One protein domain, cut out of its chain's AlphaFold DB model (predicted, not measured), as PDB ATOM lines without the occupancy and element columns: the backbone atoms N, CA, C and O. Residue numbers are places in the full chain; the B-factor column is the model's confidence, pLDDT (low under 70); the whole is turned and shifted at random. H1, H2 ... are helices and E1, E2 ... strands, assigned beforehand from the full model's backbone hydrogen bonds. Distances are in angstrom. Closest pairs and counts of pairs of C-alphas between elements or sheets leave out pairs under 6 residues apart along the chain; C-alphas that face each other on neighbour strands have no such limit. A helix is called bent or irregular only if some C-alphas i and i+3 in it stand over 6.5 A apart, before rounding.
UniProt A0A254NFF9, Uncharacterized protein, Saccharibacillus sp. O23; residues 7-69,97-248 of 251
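This is residues 7 to 69 and 97 to 248 of the 251 residues of an uncharacterized protein of Saccharibacillus sp. O23 (UniProt A0A254NFF9). Two four-stranded sheets stand face to face as a sandwich with crossed strands, E1, E3, E2 and E8 in one and E4, E6, E7 and E5 in the other. H1 and H2 cover the outer face of the first sheet, and H3 packs on the second, mostly along its edge strand E4, with H4 beside H3. The printed part has 215 residues with four named helices and eight named strands, in the order E1 H1 H2 E2 E3 E4 E5 H3 E6 E7 H4 E8; both sheets are antiparallel, in the orders E1 - E3 - E2 - E8 and E4 - E6 - E7 - E5. The class is mixed; the whole is compact, with a radius of gyration of the C-alphas of 17.6 A, and spans 48 by 44 by 36 A.

E1, residues 7 to 16, begins at C-alpha 7 (43.042, -24.958, -12.618) and is 30.3 A long. H1 is residues 20 to 32, 18.3 A, and H2 residues 34 to 43. E2, residues 46 to 54, and E3, residues 57 to 67 and 33.1 A long, form a hairpin. E4 is residues 123 to 127, E5 residues 144 to 152, 26.4 A, and H3 residues 154 to 170, 25.7 A. E6, residues 180 to 184, and E7, residues 187 to 194, form a hairpin. H4 is residues 216 to 223, and E8, residues 241 to 247, ends at C-alpha 247 (53.962, -21.044, -24.206). H3 is irregular, with C-alphas 155 and 158 7.4 A apart, and H4 only just, with C-alphas 219 and 222 6.7 A apart.

The facing parts of the two sheets are 9.9 A centre to centre, their strands at 55 degrees. Within hydrogen-bond range are N 11 and O 62 of E1 and E3, 2.8 A, N 52 and O 59 of E2 and E3, 2.9 A, and N 243 and O 51 of E8 and E2, 2.8 A; in the other sheet, N 123 and O 183 of E4 and E6, 2.9 A, N 182 and O 189 of E6 and E7, 2.8 A, and N 148 and O 190 of E5 and E7, 2.8 A. H1 and H2 are on the same face of the first sheet, as two layers, helices over one face, at heights of 9.3 A and 9.2 A. E1, H1 H2, E2 and E5, H3, E6 are split strand-helix-strand units, a third strand between the two, with right-handed crossovers. H3 is on the second sheet; its closest C-alphas to E4 are His 164 and Phe 126, 5.7 A. H3, with residues 156 to 160 alone, touches H4 at Lys 156 and His 223, their closest C-alphas, 5.4 A, at a shallow tilt of 23 degrees, opposite ways. H4 only grazes that sheet. Each O i to N i+4 pair is within hydrogen-bond range in H1 and H2, against 11 of 13 in H3 and 2 of 4 in H4.

The two C-alphas farthest apart, those of Gly 69 and Asp 229, are 50.9 A apart. Residues 70 to 96 are not printed, and C-alphas 69 and 97 are 26.6 A apart across the cut. The links E4 to E5, E7 to H4 and H4 to E8 are long. Mean pLDDT of the printed part is 94.0; residues 68 to 69 are under 70.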
ATOM      1  N   GLN A   7      43.924 -26.079 -12.312       89.12
ATOM      2  CA  GLN A   7      43.042 -24.958 -12.618       89.12
ATOM      3  C   GLN A   7      43.829 -23.906 -13.392       89.12
ATOM      4  O   GLN A   7      44.988 -23.640 -13.071       89.12
ATOM      5  N   ILE A   8      43.203 -23.343 -14.426       92.75
ATOM      6  CA  ILE A   8      43.798 -22.285 -15.242       92.75
ATOM      7  C   ILE A   8      43.072 -20.982 -14.951       92.75
ATOM      8  O   ILE A   8      41.851 -20.906 -15.079       92.75
ATOM      9  N   GLU A   9      43.839 -19.949 -14.639       93.62
ATOM     10  CA  GLU A   9      43.348 -18.577 -14.558       93.62
ATOM     11  C   GLU A   9      43.916 -17.755 -15.704       93.62
ATOM     12  O   GLU A   9      45.013 -18.022 -16.197       93.62
ATOM     13  N   ARG A  10      43.146 -16.765 -16.154       95.69
ATOM     14  CA  ARG A  10      43.501 -15.913 -17.288       95.69
ATOM     15  C   ARG A  10      43.565 -14.475 -16.833       95.69
ATOM     16  O   ARG A  10      42.666 -14.002 -16.142       95.69
ATOM     17  N   TRP A  11      44.582 -13.775 -17.303       96.69
ATOM     18  CA  TRP A  11      44.862 -12.413 -16.893       96.69
ATOM     19  C   TRP A  11      45.072 -11.523 -18.103       96.69
ATOM     20  O   TRP A  11      45.747 -11.899 -19.062       96.69
ATOM     21  N   MET A  12      44.503 -10.321 -18.048       97.69
ATOM     22  CA  MET A  12      44.652  -9.304 -19.082       97.69
ATOM     23  C   MET A  12      45.089  -7.999 -18.439       97.69
ATOM     24  O   MET A  12      44.455  -7.529 -17.495       97.69
ATOM     25  N   TYR A  13      46.145  -7.393 -18.971       97.50
ATOM     26  CA  TYR A  13      46.631  -6.095 -18.516       97.50
ATOM     27  C   TYR A  13      46.775  -5.147 -19.682       97.50
ATOM     28  O   TYR A  13      47.073  -5.544 -20.809       97.50
ATOM     29  N   ARG A  14      46.617  -3.871 -19.364       97.38
ATOM     30  CA  ARG A  14      46.963  -2.751 -20.222       97.38
ATOM     31  C   ARG A  14      48.192  -2.061 -19.638       97.38
ATOM     32  O   ARG A  14      48.362  -2.037 -18.423       97.38
ATOM     33  N   ALA A  15      48.992  -1.457 -20.499       97.44
ATOM     34  CA  ALA A  15      50.043  -0.501 -20.186       97.44
ATOM     35  C   ALA A  15      50.027   0.637 -21.222       97.44
ATOM     36  O   ALA A  15      49.443   0.514 -22.309       97.44
ATOM     37  N   TRP A  16      50.642   1.764 -20.872       97.31
ATOM     38  CA  TRP A  16      50.826   2.914 -21.755       97.31
ATOM     39  C   TRP A  16      52.299   3.297 -21.811       97.31
ATOM     40  O   TRP A  16      52.995   3.204 -20.803       97.31
ATOM     41  N   SER A  17      52.760   3.747 -22.972       97.12
ATOM     42  CA  SER A  17      54.061   4.382 -23.127       97.12
ATOM     43  C   SER A  17      53.931   5.632 -23.988       97.12
ATOM     44  O   SER A  17      53.295   5.605 -25.041       97.12
ATOM     45  N   GLU A  18      54.543   6.725 -23.533       95.19
ATOM     46  CA  GLU A  18      54.694   7.944 -24.332       95.19
ATOM     47  C   GLU A  18      55.769   7.780 -25.419       95.19
ATOM     48  O   GLU A  18      55.650   8.378 -26.489       95.19
ATOM     49  N   ASP A  19      56.786   6.949 -25.167       95.88
ATOM     50  CA  ASP A  19      57.864   6.619 -26.101       95.88
ATOM     51  C   ASP A  19      57.652   5.204 -26.658       95.88
ATOM     52  O   ASP A  19      58.176   4.202 -26.159       95.88
ATOM     53  N   GLU A  20      56.828   5.123 -27.706       93.94
ATOM     54  CA  GLU A  20      56.481   3.854 -28.353       93.94
ATOM     55  C   GLU A  20      57.722   3.113 -28.874       93.94
ATOM     56  O   GLU A  20      57.779   1.889 -28.765       93.94
ATOM     57  N   GLU A  21      58.740   3.823 -29.370       95.31
ATOM     58  CA  GLU A  21      59.966   3.204 -29.884       95.31
ATOM     59  C   GLU A  21      60.788   2.558 -28.762       95.31
ATOM     60  O   GLU A  21      61.257   1.424 -28.920       95.31
ATOM     61  N   ALA A  22      60.926   3.235 -27.617       96.56
ATOM     62  CA  ALA A  22      61.607   2.682 -26.450       96.56
ATOM     63  C   ALA A  22      60.883   1.443 -25.906       96.56
ATOM     64  O   ALA A  22      61.524   0.428 -25.621       96.56
ATOM     65  N   ALA A  23      59.550   1.485 -25.821       97.06
ATOM     66  CA  ALA A  23      58.764   0.333 -25.394       97.06
ATOM     67  C   ALA A  23      58.850  -0.829 -26.400       97.06
ATOM     68  O   ALA A  23      59.044  -1.978 -25.999       97.06
ATOM     69  N   GLU A  24      58.787  -0.557 -27.709       95.94
ATOM     70  CA  GLU A  24      58.978  -1.587 -28.736       95.94
ATOM     71  C   GLU A  24      60.353  -2.253 -28.642       95.94
ATOM     72  O   GLU A  24      60.465  -3.470 -28.831       95.94
ATOM     73  N   LEU A  25      61.401  -1.467 -28.386       96.00
ATOM     74  CA  LEU A  25      62.751  -1.982 -28.212       96.00
ATOM     75  C   LEU A  25      62.843  -2.864 -26.964       96.00
ATOM     76  O   LEU A  25      63.384  -3.964 -27.058       96.00
ATOM     77  N   TYR A  26      62.275  -2.418 -25.842       96.88
ATOM     78  CA  TYR A  26      62.227  -3.182 -24.598       96.88
ATOM     79  C   TYR A  26      61.567  -4.552 -24.799       96.88
ATOM     80  O   TYR A  26      62.207  -5.581 -24.596       96.88
ATOM     81  N   PHE A  27      60.329  -4.602 -25.304       96.38
ATOM     82  CA  PHE A  27      59.629  -5.882 -25.477       96.38
ATOM     83  C   PHE A  27      60.298  -6.802 -26.505       96.38
ATOM     84  O   PHE A  27      60.210  -8.027 -26.395       96.38
ATOM     85  N   ARG A  28      60.996  -6.235 -27.498       94.12
ATOM     86  CA  ARG A  28      61.820  -7.017 -28.426       94.12
ATOM     87  C   ARG A  28      63.015  -7.646 -27.715       94.12
ATOM     88  O   ARG A  28      63.260  -8.831 -27.908       94.12
ATOM     89  N   GLN A  29      63.722  -6.878 -26.889       94.25
ATOM     90  CA  GLN A  29      64.849  -7.379 -26.104       94.25
ATOM     91  C   GLN A  29      64.403  -8.465 -25.121       94.25
ATOM     92  O   GLN A  29      65.065  -9.495 -25.035       94.25
ATOM     93  N   GLU A  30      63.264  -8.301 -24.447       93.06
ATOM     94  CA  GLU A  30      62.707  -9.348 -23.575       93.06
ATOM     95  C   GLU A  30      62.393 -10.634 -24.355       93.06
ATOM     96  O   GLU A  30      62.704 -11.740 -23.911       93.06
ATOM     97  N   SER A  31      61.864 -10.508 -25.577       90.00
ATOM     98  CA  SER A  31      61.654 -11.663 -26.455       90.00
ATOM     99  C   SER A  31      62.956 -12.351 -26.885       90.00
ATOM    100  O   SER A  31      62.939 -13.554 -27.156       90.00
ATOM    101  N   GLU A  32      64.061 -11.612 -27.008       91.44
ATOM    102  CA  GLU A  32      65.386 -12.150 -27.346       91.44
ATOM    103  C   GLU A  32      66.033 -12.844 -26.134       91.44
ATOM    104  O   GLU A  32      66.660 -13.894 -26.290       91.44
ATOM    105  N   HIS A  33      65.788 -12.351 -24.915       91.19
ATOM    106  CA  HIS A  33      66.198 -12.969 -23.645       91.19
ATOM    107  C   HIS A  33      65.237 -14.082 -23.190       91.19
ATOM    108  O   HIS A  33      64.960 -14.266 -22.000       91.19
ATOM    109  N   ARG A  34      64.761 -14.883 -24.149       88.56
ATOM    110  CA  ARG A  34      63.708 -15.888 -23.963       88.56
ATOM    111  C   ARG A  34      63.967 -16.860 -22.808       88.56
ATOM    112  O   ARG A  34      63.021 -17.274 -22.148       88.56
ATOM    113  N   GLU A  35      65.218 -17.244 -22.560       90.88
ATOM    114  CA  GLU A  35      65.568 -18.166 -21.468       90.88
ATOM    115  C   GLU A  35      65.283 -17.574 -20.082       90.88
ATOM    116  O   GLU A  35      64.740 -18.272 -19.223       90.88
ATOM    117  N   GLY A  36      65.602 -16.290 -19.878       91.38
ATOM    118  CA  GLY A  36      65.316 -15.580 -18.632       91.38
ATOM    119  C   GLY A  36      63.813 -15.438 -18.409       91.38
ATOM    120  O   GLY A  36      63.315 -15.767 -17.334       91.38
ATOM    121  N   LEU A  37      63.081 -15.067 -19.460       92.50
ATOM    122  CA  LEU A  37      61.624 -14.948 -19.412       92.50
ATOM    123  C   LEU A  37      60.937 -16.298 -19.141       92.50
ATOM    124  O   LEU A  37      60.034 -16.372 -18.315       92.50
ATOM    125  N   ILE A  38      61.405 -17.395 -19.747       93.75
ATOM    126  CA  ILE A  38      60.917 -18.754 -19.447       93.75
ATOM    127  C   ILE A  38      61.186 -19.139 -17.984       93.75
ATOM    128  O   ILE A  38      60.354 -19.799 -17.359       93.75
ATOM    129  N   ALA A  39      62.344 -18.764 -17.431       92.62
ATOM    130  CA  ALA A  39      62.652 -19.024 -16.029       92.62
ATOM    131  C   ALA A  39      61.701 -18.257 -15.094       92.62
ATOM    132  O   ALA A  39      61.133 -18.873 -14.191       92.62
ATOM    133  N   ALA A  40      61.459 -16.971 -15.367       92.44
ATOM    134  CA  ALA A  40      60.510 -16.146 -14.619       92.44
ATOM    135  C   ALA A  40      59.070 -16.679 -14.728       92.44
ATOM    136  O   ALA A  40      58.383 -16.821 -13.719       92.44
ATOM    137  N   MET A  41      58.632 -17.073 -15.931       93.94
ATOM    138  CA  MET A  41      57.324 -17.705 -16.146       93.94
ATOM    139  C   MET A  41      57.171 -18.988 -15.325       93.94
ATOM    140  O   MET A  41      56.132 -19.199 -14.706       93.94
ATOM    141  N   ARG A  42      58.210 -19.832 -15.264       92.50
ATOM    142  CA  ARG A  42      58.187 -21.058 -14.455       92.50
ATOM    143  C   ARG A  42      58.053 -20.757 -12.962       92.50
ATOM    144  O   ARG A  42      57.297 -21.444 -12.280       92.50
ATOM    145  N   GLU A  43      58.779 -19.763 -12.459       91.31
ATOM    146  CA  GLU A  43      58.706 -19.341 -11.055       91.31
ATOM    147  C   GLU A  43      57.320 -18.785 -10.704       91.31
ATOM    148  O   GLU A  43      56.739 -19.170  -9.692       91.31
ATOM    149  N   ALA A  44      56.748 -17.976 -11.598       90.69
ATOM    150  CA  ALA A  44      55.419 -17.388 -11.451       90.69
ATOM    151  C   ALA A  44      54.258 -18.335 -11.823       90.69
ATOM    152  O   ALA A  44      53.104 -17.916 -11.795       90.69
ATOM    153  N   ARG A  45      54.539 -19.598 -12.189       92.12
ATOM    154  CA  ARG A  45      53.545 -20.589 -12.660       92.12
ATOM    155  C   ARG A  45      52.698 -20.110 -13.843       92.12
ATOM    156  O   ARG A  45      51.521 -20.445 -13.963       92.12
ATOM    157  N   VAL A  46      53.308 -19.339 -14.731       94.00
ATOM    158  CA  VAL A  46      52.691 -18.829 -15.954       94.00
ATOM    159  C   VAL A  46      52.942 -19.836 -17.070       94.00
ATOM    160  O   VAL A  46      54.083 -20.059 -17.478       94.00
ATOM    161  N   SER A  47      51.879 -20.455 -17.572       93.81
ATOM    162  CA  SER A  47      51.948 -21.439 -18.657       93.81
ATOM    163  C   SER A  47      51.917 -20.781 -20.036       93.81
ATOM    164  O   SER A  47      52.411 -21.341 -21.018       93.81
ATOM    165  N   ALA A  48      51.391 -19.562 -20.119       95.31
ATOM    166  CA  ALA A  48      51.227 -18.836 -21.365       95.31
ATOM    167  C   ALA A  48      51.368 -17.329 -21.147       95.31
ATOM    168  O   ALA A  48      50.797 -16.792 -20.206       95.31
ATOM    169  N   LEU A  49      52.101 -16.653 -22.032       96.81
ATOM    170  CA  LEU A  49      52.306 -15.208 -22.003       96.81
ATOM    171  C   LEU A  49      52.350 -14.647 -23.427       96.81
ATOM    172  O   LEU A  49      53.154 -15.082 -24.253       96.81
ATOM    173  N   SER A  50      51.535 -13.634 -23.699       97.81
ATOM    174  CA  SER A  50      51.535 -12.905 -24.966       97.81
ATOM    175  C   SER A  50      51.548 -11.406 -24.709       97.81
ATOM    176  O   SER A  50      50.790 -10.917 -23.870       97.81
ATOM    177  N   VAL A  51      52.358 -10.671 -25.473       98.06
ATOM    178  CA  VAL A  51      52.391  -9.204 -25.425       98.06
ATOM    179  C   VAL A  51      52.113  -8.623 -26.804       98.06
ATOM    180  O   VAL A  51      52.677  -9.054 -27.814       98.06
ATOM    181  N   PHE A  52      51.245  -7.617 -26.836       98.38
ATOM    182  CA  PHE A  52      50.811  -6.920 -28.039       98.38
ATOM    183  C   PHE A  52      50.957  -5.412 -27.853       98.38
ATOM    184  O   PHE A  52      50.668  -4.896 -26.778       98.38
ATOM    185  N   GLY A  53      51.368  -4.708 -28.901       96.81
ATOM    186  CA  GLY A  53      51.576  -3.264 -28.881       96.81
ATOM    187  C   GLY A  53      51.011  -2.562 -30.110       96.81
ATOM    188  O   GLY A  53      50.862  -3.164 -31.181       96.81
ATOM    189  N   GLY A  54      50.699  -1.279 -29.947       93.56
ATOM    190  CA  GLY A  54      50.439  -0.359 -31.050       93.56
ATOM    191  C   GLY A  54      49.820   0.964 -30.601       93.56
ATOM    192  O   GLY A  54      48.862   0.980 -29.823       93.56
ATOM    193  N   GLY A  55      50.342   2.073 -31.129       89.56
ATOM    194  CA  GLY A  55      49.837   3.421 -30.859       89.56
ATOM    195  C   GLY A  55      49.984   3.813 -29.390       89.56
ATOM    196  O   GLY A  55      49.026   4.313 -28.803       89.56
ATOM    197  N   GLY A  56      51.133   3.489 -28.790       94.12
ATOM    198  CA  GLY A  56      51.469   3.712 -27.374       94.12
ATOM    199  C   GLY A  56      50.795   2.765 -26.367       94.12
ATOM    200  O   GLY A  56      51.210   2.697 -25.209       94.12
ATOM    201  N   HIS A  57      49.776   1.998 -26.774       96.94
ATOM    202  CA  HIS A  57      49.136   1.008 -25.908       96.94
ATOM    203  C   HIS A  57      49.830  -0.347 -25.984       96.94
ATOM    204  O   HIS A  57      50.136  -0.846 -27.068       96.94
ATOM    205  N   TRP A  58      49.980  -0.966 -24.818       98.12
ATOM    206  CA  TRP A  58      50.547  -2.296 -24.650       98.12
ATOM    207  C   TRP A  58      49.570  -3.177 -23.890       98.12
ATOM    208  O   TRP A  58      48.910  -2.723 -22.955       98.12
ATOM    209  N   PHE A  59      49.463  -4.433 -24.302       98.44
ATOM    210  CA  PHE A  59      48.525  -5.388 -23.740       98.44
ATOM    211  C   PHE A  59      49.217  -6.705 -23.469       98.44
ATOM    212  O   PHE A  59      49.941  -7.218 -24.323       98.44
ATOM    213  N   LEU A  60      48.957  -7.250 -22.291       98.06
ATOM    214  CA  LEU A  60      49.499  -8.517 -21.842       98.06
ATOM    215  C   LEU A  60      48.348  -9.482 -21.601       98.06
ATOM    216  O   LEU A  60      47.386  -9.136 -20.920       98.06
ATOM    217  N   TYR A  61      48.466 -10.678 -22.161       98.25
ATOM    218  CA  TYR A  61      47.634 -11.827 -21.834       98.25
ATOM    219  C   TYR A  61      48.507 -12.875 -21.152       98.25
ATOM    220  O   TYR A  61      49.575 -13.199 -21.674       98.25
ATOM    221  N   ALA A  62      48.060 -13.407 -20.018       97.12
ATOM    222  CA  ALA A  62      48.738 -14.496 -19.331       97.12
ATOM    223  C   ALA A  62      47.759 -15.583 -18.886       97.12
ATOM    224  O   ALA A  62      46.613 -15.294 -18.547       97.12
ATOM    225  N   GLU A  63      48.234 -16.825 -18.853       95.62
ATOM    226  CA  GLU A  63      47.553 -17.940 -18.196       95.62
ATOM    227  C   GLU A  63      48.440 -18.475 -17.075       95.62
ATOM    228  O   GLU A  63      49.638 -18.688 -17.286       95.62
ATOM    229  N   THR A  64      47.861 -18.694 -15.898       93.50
ATOM    230  CA  THR A  64      48.556 -19.263 -14.737       93.50
ATOM    231  C   THR A  64      47.955 -20.601 -14.345       93.50
ATOM    232  O   THR A  64      46.744 -20.802 -14.438       93.50
ATOM    233  N   GLU A  65      48.807 -21.509 -13.877       89.81
ATOM    234  CA  GLU A  65      48.411 -22.823 -13.375       89.81
ATOM    235  C   GLU A  65      48.372 -22.833 -11.847       89.81
ATOM    236  O   GLU A  65      49.371 -22.563 -11.171       89.81
ATOM    237  N   GLN A  66      47.219 -23.206 -11.295       82.94
ATOM    238  CA  GLN A  66      47.054 -23.451  -9.870       82.94
ATOM    239  C   GLN A  66      46.785 -24.935  -9.595       82.94
ATOM    240  O   GLN A  66      46.021 -25.604 -10.296       82.94
ATOM    241  N   ASP A  67      47.392 -25.445  -8.520       73.62
ATOM    242  CA  ASP A  67      47.033 -26.742  -7.952       73.62
ATOM    243  C   ASP A  67      45.594 -26.644  -7.431       73.62
ATOM    244  O   ASP A  67      45.358 -25.980  -6.421       73.62
ATOM    245  N   GLY A  68      44.641 -27.319  -8.075       56.31
ATOM    246  CA  GLY A  68      43.253 -27.323  -7.627       56.31
ATOM    247  C   GLY A  68      43.126 -27.842  -6.193       56.31
ATOM    248  O   GLY A  68      43.230 -29.045  -5.932       56.31
ATOM    249  N   GLY A  69      42.883 -26.931  -5.251       43.31
ATOM    250  CA  GLY A  69      42.146 -27.248  -4.037       43.31
ATOM    251  C   GLY A  69      40.685 -27.490  -4.408       43.31
ATOM    252  O   GLY A  69      40.193 -26.917  -5.375       43.31
ATOM    253  N   GLU A  97      55.004  -7.306 -13.531       89.88
ATOM    254  CA  GLU A  97      56.311  -6.735 -13.211       89.88
ATOM    255  C   GLU A  97      57.338  -7.797 -12.775       89.88
ATOM    256  O   GLU A  97      58.538  -7.577 -12.933       89.88
ATOM    257  N   LEU A  98      56.894  -8.964 -12.283       89.50
ATOM    258  CA  LEU A  98      57.783 -10.090 -11.972       89.50
ATOM    259  C   LEU A  98      58.310 -10.792 -13.231       89.50
ATOM    260  O   LEU A  98      59.412 -11.336 -13.212       89.50
ATOM    261  N   LEU A  99      57.541 -10.783 -14.324       93.12
ATOM    262  CA  LEU A  99      57.975 -11.346 -15.607       93.12
ATOM    263  C   LEU A  99      58.750 -10.345 -16.458       93.12
ATOM    264  O   LEU A  99      59.547 -10.750 -17.297       93.12
ATOM    265  N   LEU A 100      58.470  -9.058 -16.274       94.00
ATOM    266  CA  LEU A 100      58.960  -7.972 -17.112       94.00
ATOM    267  C   LEU A 100      59.689  -6.938 -16.245       94.00
ATOM    268  O   LEU A 100      59.202  -5.815 -16.057       94.00
ATOM    269  N   PRO A 101      60.852  -7.308 -15.679       91.31
ATOM    270  CA  PRO A 101      61.631  -6.388 -14.868       91.31
ATOM    271  C   PRO A 101      62.098  -5.196 -15.712       91.31
ATOM    272  O   PRO A 101      62.446  -5.334 -16.885       91.31
ATOM    273  N   GLY A 102      62.107  -4.005 -15.114       92.00
ATOM    274  CA  GLY A 102      62.547  -2.774 -15.779       92.00
ATOM    275  C   GLY A 102      61.527  -2.157 -16.740       92.00
ATOM    276  O   GLY A 102      61.819  -1.116 -17.333       92.00
ATOM    277  N   ALA A 103      60.332  -2.741 -16.889       94.56
ATOM    278  CA  ALA A 103      59.276  -2.175 -17.727       94.56
ATOM    279  C   ALA A 103      58.850  -0.764 -17.269       94.56
ATOM    280  O   ALA A 103      58.435   0.052 -18.085       94.56
ATOM    281  N   ASP A 104      59.006  -0.432 -15.987       93.06
ATOM    282  CA  ASP A 104      58.783   0.904 -15.416       93.06
ATOM    283  C   ASP A 104      59.687   2.000 -16.006       93.06
ATOM    284  O   ASP A 104      59.351   3.179 -15.927       93.06
ATOM    285  N   SER A 105      60.804   1.629 -16.637       95.25
ATOM    286  CA  SER A 105      61.676   2.585 -17.330       95.25
ATOM    287  C   SER A 105      61.130   3.055 -18.682       95.25
ATOM    288  O   SER A 105      61.540   4.111 -19.166       95.25
ATOM    289  N   VAL A 106      60.211   2.294 -19.287       96.94
ATOM    290  CA  VAL A 106      59.639   2.572 -20.619       96.94
ATOM    291  C   VAL A 106      58.115   2.707 -20.607       96.94
ATOM    292  O   VAL A 106      57.536   3.206 -21.571       96.94
ATOM    293  N   LEU A 107      57.449   2.275 -19.536       97.31
ATOM    294  CA  LEU A 107      56.004   2.369 -19.357       97.31
ATOM    295  C   LEU A 107      55.645   3.502 -18.395       97.31
ATOM    296  O   LEU A 107      56.331   3.776 -17.416       97.31
ATOM    297  N   SER A 108      54.523   4.153 -18.670       95.94
ATOM    298  CA  SER A 108      53.973   5.195 -17.814       95.94
ATOM    299  C   SER A 108      53.366   4.606 -16.545       95.94
ATOM    300  O   SER A 108      52.643   3.610 -16.584       95.94
ATOM    301  N   ALA A 109      53.599   5.276 -15.418       94.19
ATOM    302  CA  ALA A 109      52.973   4.921 -14.155       94.19
ATOM    303  C   ALA A 109      51.483   5.294 -14.162       94.19
ATOM    304  O   ALA A 109      51.117   6.458 -14.339       94.19
ATOM    305  N   TRP A 110      50.617   4.323 -13.882       92.19
ATOM    306  CA  TRP A 110      49.234   4.587 -13.501       92.19
ATOM    307  C   TRP A 110      49.124   4.755 -11.988       92.19
ATOM    308  O   TRP A 110      49.757   3.994 -11.258       92.19
ATOM    309  N   PRO A 111      48.293   5.689 -11.485       87.75
ATOM    310  CA  PRO A 111      48.256   6.021 -10.065       87.75
ATOM    311  C   PRO A 111      47.771   4.861  -9.182       87.75
ATOM    312  O   PRO A 111      48.211   4.773  -8.039       87.75
ATOM    313  N   GLY A 112      46.960   3.937  -9.718       82.31
ATOM    314  CA  GLY A 112      46.404   2.798  -8.974       82.31
ATOM    315  C   GLY A 112      45.527   3.216  -7.783       82.31
ATOM    316  O   GLY A 112      45.319   4.401  -7.542       82.31
ATOM    317  N   GLU A 113      44.974   2.240  -7.056       78.50
ATOM    318  CA  GLU A 113      44.224   2.511  -5.813       78.50
ATOM    319  C   GLU A 113      45.160   2.550  -4.598       78.50
ATOM    320  O   GLU A 113      45.123   3.493  -3.813       78.50
ATOM    321  N   THR A 114      46.035   1.546  -4.477       80.94
ATOM    322  CA  THR A 114      46.970   1.405  -3.346       80.94
ATOM    323  C   THR A 114      48.376   1.898  -3.679       80.94
ATOM    324  O   THR A 114      49.022   2.558  -2.868       80.94
ATOM    325  N   ARG A 115      48.872   1.556  -4.874       84.19
ATOM    326  CA  ARG A 115      50.208   1.913  -5.362       84.19
ATOM    327  C   ARG A 115      50.179   2.173  -6.859       84.19
ATOM    328  O   ARG A 115      49.346   1.605  -7.569       84.19
ATOM    329  N   SER A 116      51.130   2.977  -7.327       88.38
ATOM    330  CA  SER A 116      51.345   3.135  -8.760       88.38
ATOM    331  C   SER A 116      51.841   1.834  -9.393       88.38
ATOM    332  O   SER A 116      52.559   1.067  -8.750       88.38
ATOM    333  N   ARG A 117      51.436   1.587 -10.640       90.69
ATOM    334  CA  ARG A 117      51.746   0.366 -11.403       90.69
ATOM    335  C   ARG A 117      51.897   0.671 -12.887       90.69
ATOM    336  O   ARG A 117      51.234   1.582 -13.383       90.69
ATOM    337  N   SER A 118      52.736  -0.093 -13.578       94.69
ATOM    338  CA  SER A 118      52.930   0.038 -15.029       94.69
ATOM    339  C   SER A 118      51.867  -0.744 -15.792       94.69
ATOM    340  O   SER A 118      51.363  -0.287 -16.819       94.69
ATOM    341  N   PHE A 119      51.475  -1.901 -15.252       95.31
ATOM    342  CA  PHE A 119      50.410  -2.728 -15.796       95.31
ATOM    343  C   PHE A 119      49.134  -2.580 -14.969       95.31
ATOM    344  O   PHE A 119      49.116  -2.802 -13.760       95.31
ATOM    345  N   VAL A 120      48.033  -2.212 -15.621       94.69
ATOM    346  CA  VAL A 120      46.710  -2.125 -14.996       94.69
ATOM    347  C   VAL A 120      45.858  -3.307 -15.449       94.69
ATOM    348  O   VAL A 120      45.735  -3.524 -16.657       94.69
ATOM    349  N   PRO A 121      45.253  -4.061 -14.513       94.56
ATOM    350  CA  PRO A 121      44.386  -5.175 -14.863       94.56
ATOM    351  C   PRO A 121      43.160  -4.690 -15.642       94.56
ATOM    352  O   PRO A 121      42.601  -3.620 -15.379       94.56
ATOM    353  N   MET A 122      42.743  -5.497 -16.609       96.06
ATOM    354  CA  MET A 122      41.523  -5.310 -17.383       96.06
ATOM    355  C   MET A 122      40.448  -6.258 -16.853       96.06
ATOM    356  O   MET A 122      40.729  -7.421 -16.575       96.06
ATOM    357  N   ALA A 123      39.213  -5.779 -16.733       96.56
ATOM    358  CA  ALA A 123      38.092  -6.632 -16.356       96.56
ATOM    359  C   ALA A 123      37.799  -7.639 -17.483       96.56
ATOM    360  O   ALA A 123      37.609  -7.208 -18.622       96.56
ATOM    361  N   ASP A 124      37.737  -8.940 -17.176       96.31
ATOM    362  CA  ASP A 124      37.166  -9.959 -18.076       96.31
ATOM    363  C   ASP A 124      35.661  -9.691 -18.182       96.31
ATOM    364  O   ASP A 124      34.909  -9.901 -17.229       96.31
ATOM    365  N   ILE A 125      35.237  -9.143 -19.320       97.94
ATOM    366  CA  ILE A 125      33.828  -8.806 -19.571       97.94
ATOM    367  C   ILE A 125      33.159  -9.767 -20.552       97.94
ATOM    368  O   ILE A 125      31.961  -9.633 -20.809       97.94
ATOM    369  N   PHE A 126      33.936 -10.658 -21.166       98.31
ATOM    370  CA  PHE A 126      33.446 -11.619 -22.136       98.31
ATOM    371  C   PHE A 126      34.474 -12.701 -22.400       98.31
ATOM    372  O   PHE A 126      35.632 -12.410 -22.696       98.31
ATOM    373  N   HIS A 127      33.999 -13.931 -22.495       98.25
ATOM    374  CA  HIS A 127      34.745 -15.021 -23.091       98.25
ATOM    375  C   HIS A 127      33.804 -15.992 -23.796       98.25
ATOM    376  O   HIS A 127      32.684 -16.223 -23.344       98.25
ATOM    377  N   TYR A 128      34.271 -16.607 -24.882       97.62
ATOM    378  CA  TYR A 128      33.512 -17.694 -25.504       97.62
ATOM    379  C   TYR A 128      33.529 -18.941 -24.631       97.62
ATOM    380  O   TYR A 128      32.508 -19.616 -24.506       97.62
ATOM    381  N   GLN A 129      34.673 -19.230 -24.005       96.88
ATOM    382  CA  GLN A 129      34.779 -20.258 -22.982       96.88
ATOM    383  C   GLN A 129      35.616 -19.804 -21.784       96.88
ATOM    384  O   GLN A 129      36.517 -18.978 -21.928       96.88
ATOM    385  N   ARG A 130      35.338 -20.363 -20.604       94.62
ATOM    386  CA  ARG A 130      36.222 -20.325 -19.431       94.62
ATOM    387  C   ARG A 130      36.943 -21.667 -19.275       94.62
ATOM    388  O   ARG A 130      36.377 -22.697 -19.659       94.62
ATOM    389  N   PRO A 131      38.155 -21.687 -18.700       93.75
ATOM    390  CA  PRO A 131      38.797 -22.941 -18.337       93.75
ATOM    391  C   PRO A 131      37.934 -23.727 -17.343       93.75
ATOM    392  O   PRO A 131      37.470 -23.172 -16.351       93.75
ATOM    393  N   ALA A 132      37.695 -25.006 -17.626       91.25
ATOM    394  CA  ALA A 132      37.039 -25.937 -16.705       91.25
ATOM    395  C   ALA A 132      38.083 -26.734 -15.906       91.25
ATOM    396  O   ALA A 132      38.012 -26.837 -14.682       91.25
ATOM    397  N   ASP A 133      39.088 -27.243 -16.614       88.25
ATOM    398  CA  ASP A 133      40.295 -27.861 -16.080       88.25
ATOM    399  C   ASP A 133      41.437 -27.744 -17.112       88.25
ATOM    400  O   ASP A 133      41.234 -27.281 -18.243       88.25
ATOM    401  N   GLY A 134      42.650 -28.138 -16.720       87.69
ATOM    402  CA  GLY A 134      43.830 -28.090 -17.586       87.69
ATOM    403  C   GLY A 134      43.814 -29.068 -18.769       87.69
ATOM    404  O   GLY A 134      44.516 -28.831 -19.749       87.69
ATOM    405  N   GLU A 135      43.033 -30.153 -18.729       89.12
ATOM    406  CA  GLU A 135      42.882 -31.049 -19.886       89.12
ATOM    407  C   GLU A 135      41.993 -30.394 -20.938       89.12
ATOM    408  O   GLU A 135      42.392 -30.273 -22.097       89.12
ATOM    409  N   HIS A 136      40.840 -29.886 -20.505       92.00
ATOM    410  CA  HIS A 136      39.968 -29.061 -21.309       92.00
ATOM    411  C   HIS A 136      40.738 -27.877 -21.877       92.00
ATOM    412  O   HIS A 136      40.638 -27.647 -23.063       92.00
ATOM    413  N   TRP A 137      41.550 -27.137 -21.120       94.56
ATOM    414  CA  TRP A 137      42.196 -25.918 -21.641       94.56
ATOM    415  C   TRP A 137      43.398 -26.147 -22.583       94.56
ATOM    416  O   TRP A 137      44.031 -25.196 -23.058       94.56
ATOM    417  N   ARG A 138      43.726 -27.409 -22.873       90.94
ATOM    418  CA  ARG A 138      44.883 -27.786 -23.686       90.94
ATOM    419  C   ARG A 138      44.680 -27.468 -25.167       90.94
ATOM    420  O   ARG A 138      43.612 -27.696 -25.741       90.94
ATOM    421  N   ARG A 139      45.750 -27.003 -25.818       91.50
ATOM    422  CA  ARG A 139      45.794 -26.805 -27.275       91.50
ATOM    423  C   ARG A 139      46.120 -28.132 -27.957       91.50
ATOM    424  O   ARG A 139      47.072 -28.808 -27.584       91.50
ATOM    425  N   THR A 140      45.364 -28.490 -28.991       83.94
ATOM    426  CA  THR A 140      45.535 -29.749 -29.743       83.94
ATOM    427  C   THR A 140      46.360 -29.588 -31.027       83.94
ATOM    428  O   THR A 140      46.516 -30.535 -31.796       83.94
ATOM    429  N   GLY A 141      46.923 -28.400 -31.266       83.44
ATOM    430  CA  GLY A 141      47.717 -28.093 -32.450       83.44
ATOM    431  C   GLY A 141      48.480 -26.778 -32.323       83.44
ATOM    432  O   GLY A 141      48.434 -26.111 -31.293       83.44
ATOM    433  N   GLN A 142      49.194 -26.411 -33.389       84.94
ATOM    434  CA  GLN A 142      49.865 -25.116 -33.458       84.94
ATOM    435  C   GLN A 142      48.832 -24.008 -33.643       84.94
ATOM    436  O   GLN A 142      48.115 -23.984 -34.644       84.94
ATOM    437  N   THR A 143      48.804 -23.084 -32.692       91.69
ATOM    438  CA  THR A 143      48.008 -21.866 -32.763       91.69
ATOM    439  C   THR A 143      48.910 -20.640 -32.721       91.69
ATOM    440  O   THR A 143      50.042 -20.665 -32.239       91.69
ATOM    441  N   GLU A 144      48.406 -19.549 -33.280       94.00
ATOM    442  CA  GLU A 144      49.008 -18.233 -33.203       94.00
ATOM    443  C   GLU A 144      48.060 -17.300 -32.456       94.00
ATOM    444  O   GLU A 144      46.911 -17.120 -32.856       94.00
ATOM    445  N   SER A 145      48.555 -16.674 -31.392       96.75
ATOM    446  CA  SER A 145      47.821 -15.627 -30.691       96.75
ATOM    447  C   SER A 145      47.758 -14.337 -31.507       96.75
ATOM    448  O   SER A 145      48.719 -13.945 -32.177       96.75
ATOM    449  N   TYR A 146      46.628 -13.643 -31.436       97.75
ATOM    450  CA  TYR A 146      46.479 -12.300 -31.980       97.75
ATOM    451  C   TYR A 146      45.642 -11.425 -31.049       97.75
ATOM    452  O   TYR A 146      44.791 -11.902 -30.298       97.75
ATOM    453  N   GLY A 147      45.914 -10.125 -31.114       97.81
ATOM    454  CA  GLY A 147      45.276  -9.112 -30.293       97.81
ATOM    455  C   GLY A 147      44.576  -8.068 -31.149       97.81
ATOM    456  O   GLY A 147      45.081  -7.685 -32.210       97.81
ATOM    457  N   ARG A 148      43.427  -7.583 -30.686       97.56
ATOM    458  CA  ARG A 148      42.709  -6.464 -31.303       97.56
ATOM    459  C   ARG A 148      42.245  -5.454 -30.272       97.56
ATOM    460  O   ARG A 148      41.932  -5.828 -29.147       97.56
ATOM    461  N   ILE A 149      42.128  -4.193 -30.681       97.69
ATOM    462  CA  ILE A 149      41.583  -3.129 -29.834       97.69
ATOM    463  C   ILE A 149      40.392  -2.438 -30.468       97.69
ATOM    464  O   ILE A 149      40.347  -2.227 -31.679       97.69
ATOM    465  N   ALA A 150      39.456  -2.032 -29.622       97.56
ATOM    466  CA  ALA A 150      38.336  -1.185 -29.994       97.56
ATOM    467  C   ALA A 150      38.047  -0.182 -28.878       97.56
ATOM    468  O   ALA A 150      38.375  -0.411 -27.714       97.56
ATOM    469  N   ARG A 151      37.420   0.939 -29.230       97.81
ATOM    470  CA  ARG A 151      37.006   1.962 -28.265       97.81
ATOM    471  C   ARG A 151      35.497   1.990 -28.160       97.81
ATOM    472  O   ARG A 151      34.805   2.054 -29.175       97.81
ATOM    473  N   LEU A 152      34.999   1.997 -26.936       98.44
ATOM    474  CA  LEU A 152      33.596   2.219 -26.641       98.44
ATOM    475  C   LEU A 152      33.323   3.709 -26.462       98.44
ATOM    476  O   LEU A 152      34.160   4.473 -25.968       98.44
ATOM    477  N   LYS A 153      32.114   4.126 -26.831       98.50
ATOM    478  CA  LYS A 153      31.563   5.392 -26.360       98.50
ATOM    479  C   LYS A 153      31.385   5.284 -24.838       98.50
ATOM    480  O   LYS A 153      30.828   4.279 -24.387       98.50
ATOM    481  N   PRO A 154      31.835   6.266 -24.039       97.44
ATOM    482  CA  PRO A 154      31.786   6.161 -22.580       97.44
ATOM    483  C   PRO A 154      30.387   5.863 -22.013       97.44
ATOM    484  O   PRO A 154      30.253   5.067 -21.091       97.44
ATOM    485  N   ASP A 155      29.330   6.420 -22.610       98.00
ATOM    486  CA  ASP A 155      27.929   6.202 -22.217       98.00
ATOM    487  C   ASP A 155      27.369   4.821 -22.614       98.00
ATOM    488  O   ASP A 155      26.247   4.473 -22.249       98.00
ATOM    489  N   LYS A 156      28.135   4.031 -23.374       98.38
ATOM    490  CA  LYS A 156      27.750   2.707 -23.882       98.38
ATOM    491  C   LYS A 156      28.494   1.555 -23.215       98.38
ATOM    492  O   LYS A 156      28.183   0.403 -23.502       98.38
ATOM    493  N   VAL A 157      29.431   1.833 -22.307       98.38
ATOM    494  CA  VAL A 157      30.222   0.793 -21.629       98.38
ATOM    495  C   VAL A 157      29.322  -0.210 -20.906       98.38
ATOM    496  O   VAL A 157      29.415  -1.409 -21.150       98.38
ATOM    497  N   SER A 158      28.384   0.262 -20.081       98.25
ATOM    498  CA  SER A 158      27.525  -0.630 -19.294       98.25
ATOM    499  C   SER A 158      26.608  -1.500 -20.157       98.25
ATOM    500  O   SER A 158      26.447  -2.683 -19.869       98.25
ATOM    501  N   SER A 159      26.022  -0.951 -21.231       98.31
ATOM    502  CA  SER A 159      25.172  -1.744 -22.127       98.31
ATOM    503  C   SER A 159      25.986  -2.768 -22.915       98.31
ATOM    504  O   SER A 159      25.528  -3.894 -23.083       98.31
ATOM    505  N   TYR A 160      27.206  -2.418 -23.337       98.62
ATOM    506  CA  TYR A 160      28.116  -3.351 -23.998       98.62
ATOM    507  C   TYR A 160      28.415  -4.561 -23.110       98.62
ATOM    508  O   TYR A 160      28.244  -5.698 -23.551       98.62
ATOM    509  N   VAL A 161      28.800  -4.311 -21.853       98.69
ATOM    510  CA  VAL A 161      29.085  -5.359 -20.861       98.69
ATOM    511  C   VAL A 161      27.845  -6.216 -20.606       98.69
ATOM    512  O   VAL A 161      27.942  -7.436 -20.630       98.69
ATOM    513  N   PHE A 162      26.668  -5.605 -20.447       98.38
ATOM    514  CA  PHE A 162      25.412  -6.342 -20.277       98.38
ATOM    515  C   PHE A 162      25.138  -7.307 -21.438       98.38
ATOM    516  O   PHE A 162      24.853  -8.482 -21.211       98.38
ATOM    517  N   TYR A 163      25.241  -6.831 -22.683       98.44
ATOM    518  CA  TYR A 163      24.987  -7.676 -23.846       98.44
ATOM    519  C   TYR A 163      25.993  -8.821 -23.953       98.44
ATOM    520  O   TYR A 163      25.599  -9.933 -24.299       98.44
ATOM    521  N   HIS A 164      27.267  -8.568 -23.653       98.44
ATOM    522  CA  HIS A 164      28.307  -9.595 -23.712       98.44
ATOM    523  C   HIS A 164      28.157 -10.634 -22.603       98.44
ATOM    524  O   HIS A 164      28.239 -11.824 -22.899       98.44
ATOM    525  N   TYR A 165      27.826 -10.211 -21.380       98.25
ATOM    526  CA  TYR A 165      27.464 -11.126 -20.301       98.25
ATOM    527  C   TYR A 165      26.274 -12.009 -20.703       98.25
ATOM    528  O   TYR A 165      26.311 -13.228 -20.563       98.25
ATOM    529  N   GLN A 166      25.229 -11.417 -21.284       98.19
ATOM    530  CA  GLN A 166      24.084 -12.191 -21.755       98.19
ATOM    531  C   GLN A 166      24.480 -13.195 -22.848       98.19
ATOM    532  O   GLN A 166      24.047 -14.343 -22.805       98.19
ATOM    533  N   TYR A 167      25.317 -12.785 -23.807       98.19
ATOM    534  CA  TYR A 167      25.781 -13.658 -24.886       98.19
ATOM    535  C   TYR A 167      26.551 -14.865 -24.344       98.19
ATOM    536  O   TYR A 167      26.224 -15.994 -24.704       98.19
ATOM    537  N   GLN A 168      27.565 -14.646 -23.496       97.44
ATOM    538  CA  GLN A 168      28.415 -15.738 -23.003       97.44
ATOM    539  C   GLN A 168      27.619 -16.767 -22.187       97.44
ATOM    540  O   GLN A 168      27.894 -17.961 -22.277       97.44
ATOM    541  N   GLU A 169      26.615 -16.322 -21.425       97.62
ATOM    542  CA  GLU A 169      25.829 -17.213 -20.574       97.62
ATOM    543  C   GLU A 169      24.726 -17.935 -21.366       97.62
ATOM    544  O   GLU A 169      24.387 -19.071 -21.055       97.62
ATOM    545  N   GLU A 170      24.167 -17.326 -22.415       97.44
ATOM    546  CA  GLU A 170      23.156 -17.990 -23.252       97.44
ATOM    547  C   GLU A 170      23.764 -18.863 -24.363       97.44
ATOM    548  O   GLU A 170      23.074 -19.726 -24.916       97.44
ATOM    549  N   LYS A 171      25.031 -18.629 -24.727       96.31
ATOM    550  CA  LYS A 171      25.728 -19.298 -25.837       96.31
ATOM    551  C   LYS A 171      27.206 -19.615 -25.526       96.31
ATOM    552  O   LYS A 171      28.094 -19.191 -26.275       96.31
ATOM    553  N   PRO A 172      27.509 -20.365 -24.453       96.50
ATOM    554  CA  PRO A 172      28.885 -20.755 -24.165       96.50
ATOM    555  C   PRO A 172      29.448 -21.637 -25.295       96.50
ATOM    556  O   PRO A 172      28.790 -22.560 -25.773       96.50
ATOM    557  N   GLY A 173      30.674 -21.346 -25.736       95.31
ATOM    558  CA  GLY A 173      31.366 -22.063 -26.813       95.31
ATOM    559  C   GLY A 173      31.015 -21.628 -28.242       95.31
ATOM    560  O   GLY A 173      31.503 -22.236 -29.189       95.31
ATOM    561  N   ASP A 174      30.221 -20.568 -28.433       95.88
ATOM    562  CA  ASP A 174      29.793 -20.077 -29.760       95.88
ATOM    563  C   ASP A 174      30.876 -19.249 -30.494       95.88
ATOM    564  O   ASP A 174      30.591 -18.273 -31.190       95.88
ATOM    565  N   GLY A 175      32.148 -19.609 -30.308       95.94
ATOM    566  CA  GLY A 175      33.300 -18.942 -30.908       95.94
ATOM    567  C   GLY A 175      34.624 -19.598 -30.533       95.94
ATOM    568  O   GLY A 175      34.659 -20.747 -30.097       95.94
ATOM    569  N   ASP A 176      35.725 -18.876 -30.745       96.75
ATOM    570  CA  ASP A 176      37.060 -19.379 -30.419       96.75
ATOM    571  C   ASP A 176      37.195 -19.590 -28.911       96.75
ATOM    572  O   ASP A 176      37.061 -18.642 -28.143       96.75
ATOM    573  N   LYS A 177      37.496 -20.817 -28.493       96.69
ATOM    574  CA  LYS A 177      37.644 -21.242 -27.096       96.69
ATOM    575  C   LYS A 177      38.508 -20.304 -26.258       96.69
ATOM    576  O   LYS A 177      38.172 -20.020 -25.112       96.69
ATOM    577  N   TYR A 178      39.594 -19.801 -26.839       97.31
ATOM    578  CA  TYR A 178      40.545 -18.920 -26.158       97.31
ATOM    579  C   TYR A 178      40.190 -17.434 -26.277       97.31
ATOM    580  O   TYR A 178      40.871 -16.592 -25.696       97.31
ATOM    581  N   GLY A 179      39.128 -17.104 -27.015       98.12
ATOM    582  CA  GLY A 179      38.671 -15.742 -27.234       98.12
ATOM    583  C   GLY A 179      38.124 -15.099 -25.959       98.12
ATOM    584  O   GLY A 179      37.177 -15.609 -25.353       98.12
ATOM    585  N   ILE A 180      38.699 -13.955 -25.589       98.62
ATOM    586  CA  ILE A 180      38.379 -13.192 -24.374       98.62
ATOM    587  C   ILE A 180      38.484 -11.687 -24.641       98.62
ATOM    588  O   ILE A 180      39.361 -11.237 -25.383       98.62
ATOM    589  N   ILE A 181      37.593 -10.901 -24.034       98.75
ATOM    590  CA  ILE A 181      37.620  -9.438 -24.079       98.75
ATOM    591  C   ILE A 181      37.885  -8.881 -22.681       98.75
ATOM    592  O   ILE A 181      37.080  -9.036 -21.764       98.75
ATOM    593  N   GLY A 182      38.987  -8.146 -22.569       98.56
ATOM    594  CA  GLY A 182      39.315  -7.310 -21.428       98.56
ATOM    595  C   GLY A 182      38.827  -5.877 -21.633       98.56
ATOM    596  O   GLY A 182      38.914  -5.334 -22.739       98.56
ATOM    597  N   LEU A 183      38.367  -5.232 -20.563       98.50
ATOM    598  CA  LEU A 183      37.996  -3.817 -20.540       98.50
ATOM    599  C   LEU A 183      38.813  -3.043 -19.499       98.50
ATOM    600  O   LEU A 183      38.865  -3.411 -18.327       98.50
ATOM    601  N   ASN A 184      39.391  -1.917 -19.913       96.31
ATOM    602  CA  ASN A 184      39.907  -0.898 -19.005       96.31
ATOM    603  C   ASN A 184      39.461   0.483 -19.504       96.31
ATOM    604  O   ASN A 184      39.688   0.831 -20.663       96.31
ATOM    605  N   GLU A 185      38.787   1.246 -18.637       94.69
ATOM    606  CA  GLU A 185      38.078   2.485 -18.995       94.69
ATOM    607  C   GLU A 185      37.051   2.244 -20.118       94.69
ATOM    608  O   GLU A 185      36.061   1.546 -19.912       94.69
ATOM    609  N   ASN A 186      37.269   2.805 -21.308       97.06
ATOM    610  CA  ASN A 186      36.462   2.578 -22.505       97.06
ATOM    611  C   ASN A 186      37.253   1.876 -23.625       97.06
ATOM    612  O   ASN A 186      36.816   1.891 -24.778       97.06
ATOM    613  N   LEU A 187      38.414   1.294 -23.312       97.94
ATOM    614  CA  LEU A 187      39.256   0.580 -24.264       97.94
ATOM    615  C   LEU A 187      39.110  -0.930 -24.074       97.94
ATOM    616  O   LEU A 187      39.321  -1.466 -22.984       97.94
ATOM    617  N   LEU A 188      38.759  -1.601 -25.163       98.56
ATOM    618  CA  LEU A 188      38.640  -3.047 -25.240       98.56
ATOM    619  C   LEU A 188      39.923  -3.644 -25.790       98.56
ATOM    620  O   LEU A 188      40.474  -3.134 -26.768       98.56
ATOM    621  N   PHE A 189      40.329  -4.765 -25.211       98.69
ATOM    622  CA  PHE A 189      41.356  -5.642 -25.749       98.69
ATOM    623  C   PHE A 189      40.746  -7.020 -25.971       98.69
ATOM    624  O   PHE A 189      40.272  -7.641 -25.028       98.69
ATOM    625  N   PHE A 190      40.730  -7.481 -27.216       98.62
ATOM    626  CA  PHE A 190      40.304  -8.824 -27.580       98.62
ATOM    627  C   PHE A 190      41.533  -9.676 -27.877       98.62
ATOM    628  O   PHE A 190      42.300  -9.354 -28.788       98.62
ATOM    629  N   TYR A 191      41.701 -10.749 -27.116       98.69
ATOM    630  CA  TYR A 191      42.687 -11.793 -27.364       98.69
ATOM    631  C   TYR A 191      41.974 -13.014 -27.947       98.69
ATOM    632  O   TYR A 191      40.890 -13.361 -27.482       98.69
ATOM    633  N   ALA A 192      42.580 -13.661 -28.942       97.88
ATOM    634  CA  ALA A 192      42.125 -14.933 -29.496       97.88
ATOM    635  C   ALA A 192      43.274 -15.670 -30.202       97.88
ATOM    636  O   ALA A 192      44.379 -15.139 -30.363       97.88
ATOM    637  N   GLU A 193      43.008 -16.894 -30.651       96.88
ATOM    638  CA  GLU A 193      43.972 -17.752 -31.332       96.88
ATOM    639  C   GLU A 193      43.517 -18.103 -32.760       96.88
ATOM    640  O   GLU A 193      42.329 -18.117 -33.099       96.88
ATOM    641  N   ARG A 194      44.490 -18.348 -33.647       95.12
ATOM    642  CA  ARG A 194      44.254 -18.801 -35.023       95.12
ATOM    643  C   ARG A 194      45.116 -20.028 -35.368       95.12
ATOM    644  O   ARG A 194      46.303 -20.013 -35.053       95.12
ATOM    645  N   PRO A 195      44.581 -21.050 -36.059       95.38
ATOM    646  CA  PRO A 195      43.170 -21.213 -36.418       95.38
ATOM    647  C   PRO A 195      42.278 -21.309 -35.170       95.38
ATOM    648  O   PRO A 195      42.721 -21.785 -34.129       95.38
ATOM    649  N   SER A 196      41.044 -20.809 -35.270       95.12
ATOM    650  CA  SER A 196      40.115 -20.793 -34.137       95.12
ATOM    651  C   SER A 196      39.742 -22.210 -33.716       95.12
ATOM    652  O   SER A 196      39.455 -23.060 -34.563       95.12
ATOM    653  N   THR A 197      39.706 -22.444 -32.407       95.50
ATOM    654  CA  THR A 197      39.268 -23.709 -31.812       95.50
ATOM    655  C   THR A 197      37.814 -23.558 -31.392       95.50
ATOM    656  O   THR A 197      37.528 -22.931 -30.377       95.50
ATOM    657  N   VAL A 198      36.889 -24.098 -32.185       95.31
ATOM    658  CA  VAL A 198      35.449 -24.042 -31.893       95.31
ATOM    659  C   VAL A 198      34.978 -25.422 -31.465       95.31
ATOM    660  O   VAL A 198      34.985 -26.363 -32.260       95.31
ATOM    661  N   GLU A 199      34.557 -25.533 -30.212       94.25
ATOM    662  CA  GLU A 199      34.043 -26.766 -29.622       94.25
ATOM    663  C   GLU A 199      32.958 -26.458 -28.580       94.25
ATOM    664  O   GLU A 199      32.881 -25.326 -28.092       94.25
ATOM    665  N   PRO A 200      32.096 -27.428 -28.237       94.00
ATOM    666  CA  PRO A 200      31.110 -27.240 -27.181       94.00
ATOM    667  C   PRO A 200      31.784 -26.959 -25.835       94.00
ATOM    668  O   PRO A 200      32.717 -27.664 -25.455       94.00
ATOM    669  N   ALA A 201      31.280 -25.972 -25.094       95.00
ATOM    670  CA  ALA A 201      31.725 -25.750 -23.724       95.00
ATOM    671  C   ALA A 201      31.309 -26.936 -22.825       95.00
ATOM    672  O   ALA A 201      30.191 -27.442 -22.964       95.00
ATOM    673  N   PRO A 202      32.145 -27.365 -21.861       95.12
ATOM    674  CA  PRO A 202      31.833 -28.470 -20.947       95.12
ATOM    675  C   PRO A 202      30.880 -28.059 -19.808       95.12
ATOM    676  O   PRO A 202      30.780 -28.743 -18.791       95.12
ATOM    677  N   TYR A 203      30.205 -26.921 -19.947       94.31
ATOM    678  CA  TYR A 203      29.308 -26.348 -18.956       94.31
ATOM    679  C   TYR A 203      28.169 -25.598 -19.648       94.31
ATOM    680  O   TYR A 203      28.291 -25.152 -20.790       94.31
ATOM    681  N   GLU A 204      27.075 -25.412 -18.919       94.94
ATOM    682  CA  GLU A 204      26.008 -24.492 -19.303       94.94
ATOM    683  C   GLU A 204      26.259 -23.124 -18.663       94.94
ATOM    684  O   GLU A 204      26.869 -23.021 -17.590       94.94
ATOM    685  N   GLY A 205      25.818 -22.061 -19.329       94.06
ATOM    686  CA  GLY A 205      25.799 -20.751 -18.699       94.06
ATOM    687  C   GLY A 205      24.676 -20.638 -17.671       94.06
ATOM    688  O   GLY A 205      23.784 -21.477 -17.564       94.06
ATOM    689  N   THR A 206      24.753 -19.586 -16.873       95.56
ATOM    690  CA  THR A 206      23.884 -19.352 -15.716       95.56
ATOM    691  C   THR A 206      22.509 -18.798 -16.092       95.56
ATOM    692  O   THR A 206      21.575 -18.851 -15.288       95.56
ATOM    693  N   LEU A 207      22.359 -18.264 -17.308       96.50
ATOM    694  CA  LEU A 207      21.113 -17.672 -17.785       96.50
ATOM    695  C   LEU A 207      20.240 -18.705 -18.496       96.50
ATOM    696  O   LEU A 207      20.665 -19.392 -19.417       96.50
ATOM    697  N   THR A 208      18.964 -18.750 -18.119       95.06
ATOM    698  CA  THR A 208      17.943 -19.590 -18.771       95.06
ATOM    699  C   THR A 208      17.147 -18.841 -19.845       95.06
ATOM    700  O   THR A 208      16.233 -19.394 -20.462       95.06
ATOM    701  N   THR A 209      17.469 -17.564 -20.062       96.00
ATOM    702  CA  THR A 209      16.836 -16.701 -21.060       96.00
ATOM    703  C   THR A 209      17.341 -16.998 -22.476       96.00
ATOM    704  O   THR A 209      18.262 -17.783 -22.687       96.00
ATOM    705  N   ARG A 210      16.685 -16.401 -23.479       94.00
ATOM    706  CA  ARG A 210      17.103 -16.441 -24.893       94.00
ATOM    707  C   ARG A 210      16.963 -15.056 -25.518       94.00
ATOM    708  O   ARG A 210      16.280 -14.877 -26.525       94.00
ATOM    709  N   ASN A 211      17.539 -14.069 -24.846       96.25
ATOM    710  CA  ASN A 211      17.418 -12.657 -25.185       96.25
ATOM    711  C   ASN A 211      18.575 -12.155 -26.056       96.25
ATOM    712  O   ASN A 211      18.566 -10.989 -26.458       96.25
ATOM    713  N   THR A 212      19.582 -12.991 -26.331       96.25
ATOM    714  CA  THR A 212      20.712 -12.644 -27.197       96.25
ATOM    715  C   THR A 212      20.187 -12.171 -28.553       96.25
ATOM    716  O   THR A 212      19.484 -12.930 -29.230       96.25
ATOM    717  N   PRO A 213      20.500 -10.925 -28.964       96.19
ATOM    718  CA  PRO A 213      20.025 -10.382 -30.227       96.19
ATOM    719  C   PRO A 213      20.393 -11.278 -31.411       96.19
ATOM    720  O   PRO A 213      21.519 -11.764 -31.505       96.19
ATOM    721  N   GLN A 214      19.450 -11.469 -32.336       94.88
ATOM    722  CA  GLN A 214      19.719 -12.205 -33.576       94.88
ATOM    723  C   GLN A 214      20.684 -11.430 -34.482       94.88
ATOM    724  O   GLN A 214      21.633 -12.008 -35.003       94.88
ATOM    725  N   ASP A 215      20.469 -10.120 -34.631       97.00
ATOM    726  CA  ASP A 215      21.382  -9.223 -35.344       97.00
ATOM    727  C   ASP A 215      22.355  -8.568 -34.356       97.00
ATOM    728  O   ASP A 215      22.162  -7.444 -33.884       97.00
ATOM    729  N   TRP A 216      23.391  -9.323 -33.992       95.31
ATOM    730  CA  TRP A 216      24.412  -8.867 -33.052       95.31
ATOM    731  C   TRP A 216      25.141  -7.613 -33.546       95.31
ATOM    732  O   TRP A 216      25.376  -6.682 -32.773       95.31
ATOM    733  N   ALA A 217      25.457  -7.559 -34.842       93.62
ATOM    734  CA  ALA A 217      26.197  -6.454 -35.437       93.62
ATOM    735  C   ALA A 217      25.422  -5.134 -35.325       93.62
ATOM    736  O   ALA A 217      25.995  -4.140 -34.880       93.62
ATOM    737  N   ALA A 218      24.120  -5.131 -35.635       96.19
ATOM    738  CA  ALA A 218      23.290  -3.931 -35.535       96.19
ATOM    739  C   ALA A 218      23.167  -3.400 -34.095       96.19
ATOM    740  O   ALA A 218      23.115  -2.185 -33.890       96.19
ATOM    741  N   VAL A 219      23.149  -4.285 -33.089       97.38
ATOM    742  CA  VAL A 219      23.112  -3.870 -31.675       97.38
ATOM    743  C   VAL A 219      24.483  -3.383 -31.206       97.38
ATOM    744  O   VAL A 219      24.560  -2.398 -30.471       97.38
ATOM    745  N   MET A 220      25.574  -4.026 -31.629       97.44
ATOM    746  CA  MET A 220      26.922  -3.692 -31.164       97.44
ATOM    747  C   MET A 220      27.514  -2.462 -31.849       97.44
ATOM    748  O   MET A 220      28.099  -1.627 -31.164       97.44
ATOM    749  N   GLN A 221      27.333  -2.291 -33.161       96.06
ATOM    750  CA  GLN A 221      27.959  -1.212 -33.938       96.06
ATOM    751  C   GLN A 221      27.793   0.193 -33.312       96.06
ATOM    752  O   GLN A 221      28.790   0.911 -33.209       96.06
ATOM    753  N   PRO A 222      26.614   0.597 -32.793       97.31
ATOM    754  CA  PRO A 222      26.437   1.907 -32.164       97.31
ATOM    755  C   PRO A 222      27.268   2.150 -30.896       97.31
ATOM    756  O   PRO A 222      27.393   3.311 -30.491       97.31
ATOM    757  N   HIS A 223      27.803   1.102 -30.259       98.50
ATOM    758  CA  HIS A 223      28.600   1.201 -29.034       98.50
ATOM    759  C   HIS A 223      30.008   1.739 -29.292       98.50
ATOM    760  O   HIS A 223      30.612   2.309 -28.385       98.50
ATOM    761  N   PHE A 224      30.527   1.584 -30.510       98.12
ATOM    762  CA  PHE A 224      31.925   1.859 -30.806       98.12
ATOM    763  C   PHE A 224      32.181   3.303 -31.241       98.12
ATOM    764  O   PHE A 224      31.334   3.975 -31.837       98.12
ATOM    765  N   VAL A 225      33.390   3.769 -30.940       97.06
ATOM    766  CA  VAL A 225      34.008   4.947 -31.548       97.06
ATOM    767  C   VAL A 225      34.881   4.452 -32.691       97.06
ATOM    768  O   VAL A 225      35.864   3.749 -32.453       97.06
ATOM    769  N   GLU A 226      34.530   4.823 -33.920       95.31
ATOM    770  CA  GLU A 226      35.311   4.430 -35.090       95.31
ATOM    771  C   GLU A 226      36.708   5.069 -35.074       95.31
ATOM    772  O   GLU A 226      36.919   6.192 -34.600       95.31
ATOM    773  N   TRP A 227      37.689   4.335 -35.588       92.06
ATOM    774  CA  TRP A 227      39.024   4.844 -35.850       92.06
ATOM    775  C   TRP A 227      39.008   5.653 -37.150       92.06
ATOM    776  O   TRP A 227      38.625   5.110 -38.190       92.06
ATOM    777  N   PRO A 228      39.413   6.937 -37.121       88.31
ATOM    778  CA  PRO A 228      39.463   7.744 -38.331       88.31
ATOM    779  C   PRO A 228      40.478   7.155 -39.318       88.31
ATOM    780  O   PRO A 228      41.473   6.555 -38.911       88.31
ATOM    781  N   ASP A 229      40.211   7.324 -40.612       87.31
ATOM    782  CA  ASP A 229      41.136   6.992 -41.706       87.31
ATOM    783  C   ASP A 229      41.552   5.509 -41.802       87.31
ATOM    784  O   ASP A 229      42.587   5.169 -42.379       87.31
ATOM    785  N   ARG A 230      40.732   4.594 -41.266       86.75
ATOM    786  CA  ARG A 230      40.925   3.139 -41.376       86.75
ATOM    787  C   ARG A 230      40.021   2.514 -42.432       86.75
ATOM    788  O   ARG A 230      38.950   3.028 -42.755       86.75
ATOM    789  N   GLN A 231      40.466   1.379 -42.970       84.00
ATOM    790  CA  GLN A 231      39.669   0.570 -43.894       84.00
ATOM    791  C   GLN A 231      38.425   0.023 -43.182       84.00
ATOM    792  O   GLN A 231      38.433  -0.137 -41.966       84.00
ATOM    793  N   GLU A 232      37.363  -0.287 -43.931       80.88
ATOM    794  CA  GLU A 232      36.061  -0.697 -43.375       80.88
ATOM    795  C   GLU A 232      36.169  -1.835 -42.343       80.88
ATOM    796  O   GLU A 232      35.558  -1.783 -41.281       80.88
ATOM    797  N   ASN A 233      37.014  -2.831 -42.614       80.44
ATOM    798  CA  ASN A 233      37.255  -3.984 -41.742       80.44
ATOM    799  C   ASN A 233      38.097  -3.677 -40.486       80.44
ATOM    800  O   ASN A 233      38.231  -4.549 -39.630       80.44
ATOM    801  N   GLU A 234      38.647  -2.468 -40.371       86.69
ATOM    802  CA  GLU A 234      39.462  -1.983 -39.248       86.69
ATOM    803  C   GLU A 234      38.880  -0.718 -38.591       86.69
ATOM    804  O   GLU A 234      39.472  -0.157 -37.670       86.69
ATOM    805  N   LYS A 235      37.699  -0.258 -39.025       90.50
ATOM    806  CA  LYS A 235      37.052   0.937 -38.460       90.50
ATOM    807  C   LYS A 235      36.717   0.799 -36.982       90.50
ATOM    808  O   LYS A 235      36.725   1.794 -36.270       90.50
ATOM    809  N   ILE A 236      36.426  -0.411 -36.517       94.88
ATOM    810  CA  ILE A 236      36.093  -0.678 -35.112       94.88
ATOM    811  C   ILE A 236      37.258  -1.375 -34.411       94.88
ATOM    812  O   ILE A 236      37.761  -0.880 -33.402       94.88
ATOM    813  N   TRP A 237      37.685  -2.511 -34.962       95.31
ATOM    814  CA  TRP A 237      38.722  -3.355 -34.383       95.31
ATOM    815  C   TRP A 237      40.043  -3.178 -35.126       95.31
ATOM    816  O   TRP A 237      40.163  -3.590 -36.279       95.31
ATOM    817  N   LEU A 238      41.045  -2.621 -34.450       94.75
ATOM    818  CA  LEU A 238      42.413  -2.554 -34.961       94.75
ATOM    819  C   LEU A 238      43.189  -3.793 -34.554       94.75
ATOM    820  O   LEU A 238      43.141  -4.194 -33.393       94.75
ATOM    821  N   ASN A 239      43.938  -4.367 -35.492       95.06
ATOM    822  CA  ASN A 239      44.893  -5.422 -35.183       95.06
ATOM    823  C   ASN A 239      46.110  -4.823 -34.468       95.06
ATOM    824  O   ASN A 239      46.662  -3.818 -34.916       95.06
ATOM    825  N   LEU A 240      46.532  -5.455 -33.379       96.12
ATOM    826  CA  LEU A 240      47.771  -5.108 -32.695       96.12
ATOM    827  C   LEU A 240      48.952  -5.877 -33.284       96.12
ATOM    828  O   LEU A 240      48.813  -7.003 -33.772       96.12
ATOM    829  N   LYS A 241      50.143  -5.290 -33.171       96.44
ATOM    830  CA  LYS A 241      51.396  -5.984 -33.454       96.44
ATOM    831  C   LYS A 241      51.732  -6.860 -32.256       96.44
ATOM    832  O   LYS A 241      51.840  -6.384 -31.131       96.44
ATOM    833  N   ARG A 242      51.912  -8.151 -32.495       96.94
ATOM    834  CA  ARG A 242      52.408  -9.074 -31.478       96.94
ATOM    835  C   ARG A 242      53.903  -8.839 -31.273       96.94
ATOM    836  O   ARG A 242      54.663  -8.956 -32.231       96.94
ATOM    837  N   ALA A 243      54.301  -8.501 -30.050       96.06
ATOM    838  CA  ALA A 243      55.705  -8.370 -29.680       96.06
ATOM    839  C   ALA A 243      56.327  -9.751 -29.465       96.06
ATOM    840  O   ALA A 243      57.334 -10.070 -30.090       96.06
ATOM    841  N   PHE A 244      55.673 -10.590 -28.660       95.81
ATOM    842  CA  PHE A 244      56.041 -11.991 -28.492       95.81
ATOM    843  C   PHE A 244      54.870 -12.833 -27.981       95.81
ATOM    844  O   PHE A 244      53.850 -12.321 -27.515       95.81
ATOM    845  N   ASP A 245      55.046 -14.147 -28.089       95.69
ATOM    846  CA  ASP A 245      54.140 -15.173 -27.590       95.69
ATOM    847  C   ASP A 245      54.969 -16.360 -27.110       95.69
ATOM    848  O   ASP A 245      55.726 -16.953 -27.882       95.69
ATOM    849  N   ILE A 246      54.863 -16.676 -25.824       94.69
ATOM    850  CA  ILE A 246      55.599 -17.763 -25.192       94.69
ATOM    851  C   ILE A 246      54.595 -18.677 -24.512       94.69
ATOM    852  O   ILE A 246      53.777 -18.257 -23.698       94.69
ATOM    853  N   ARG A 247      54.690 -19.958 -24.852       91.88
ATOM    854  CA  ARG A 247      53.962 -21.044 -24.206       91.88
ATOM    855  C   ARG A 247      54.976 -21.958 -23.555       91.88
ATOM    856  O   ARG A 247      55.980 -22.309 -24.187       91.88
ATOM    857  N   MET A 248      54.731 -22.312 -22.303       89.06
ATOM    858  CA  MET A 248      55.521 -23.324 -21.630       89.06
ATOM    859  C   MET A 248      55.240 -24.674 -22.294       89.06
ATOM    860  O   MET A 248      54.079 -24.992 -22.564       89.06
TER     861      MET A 248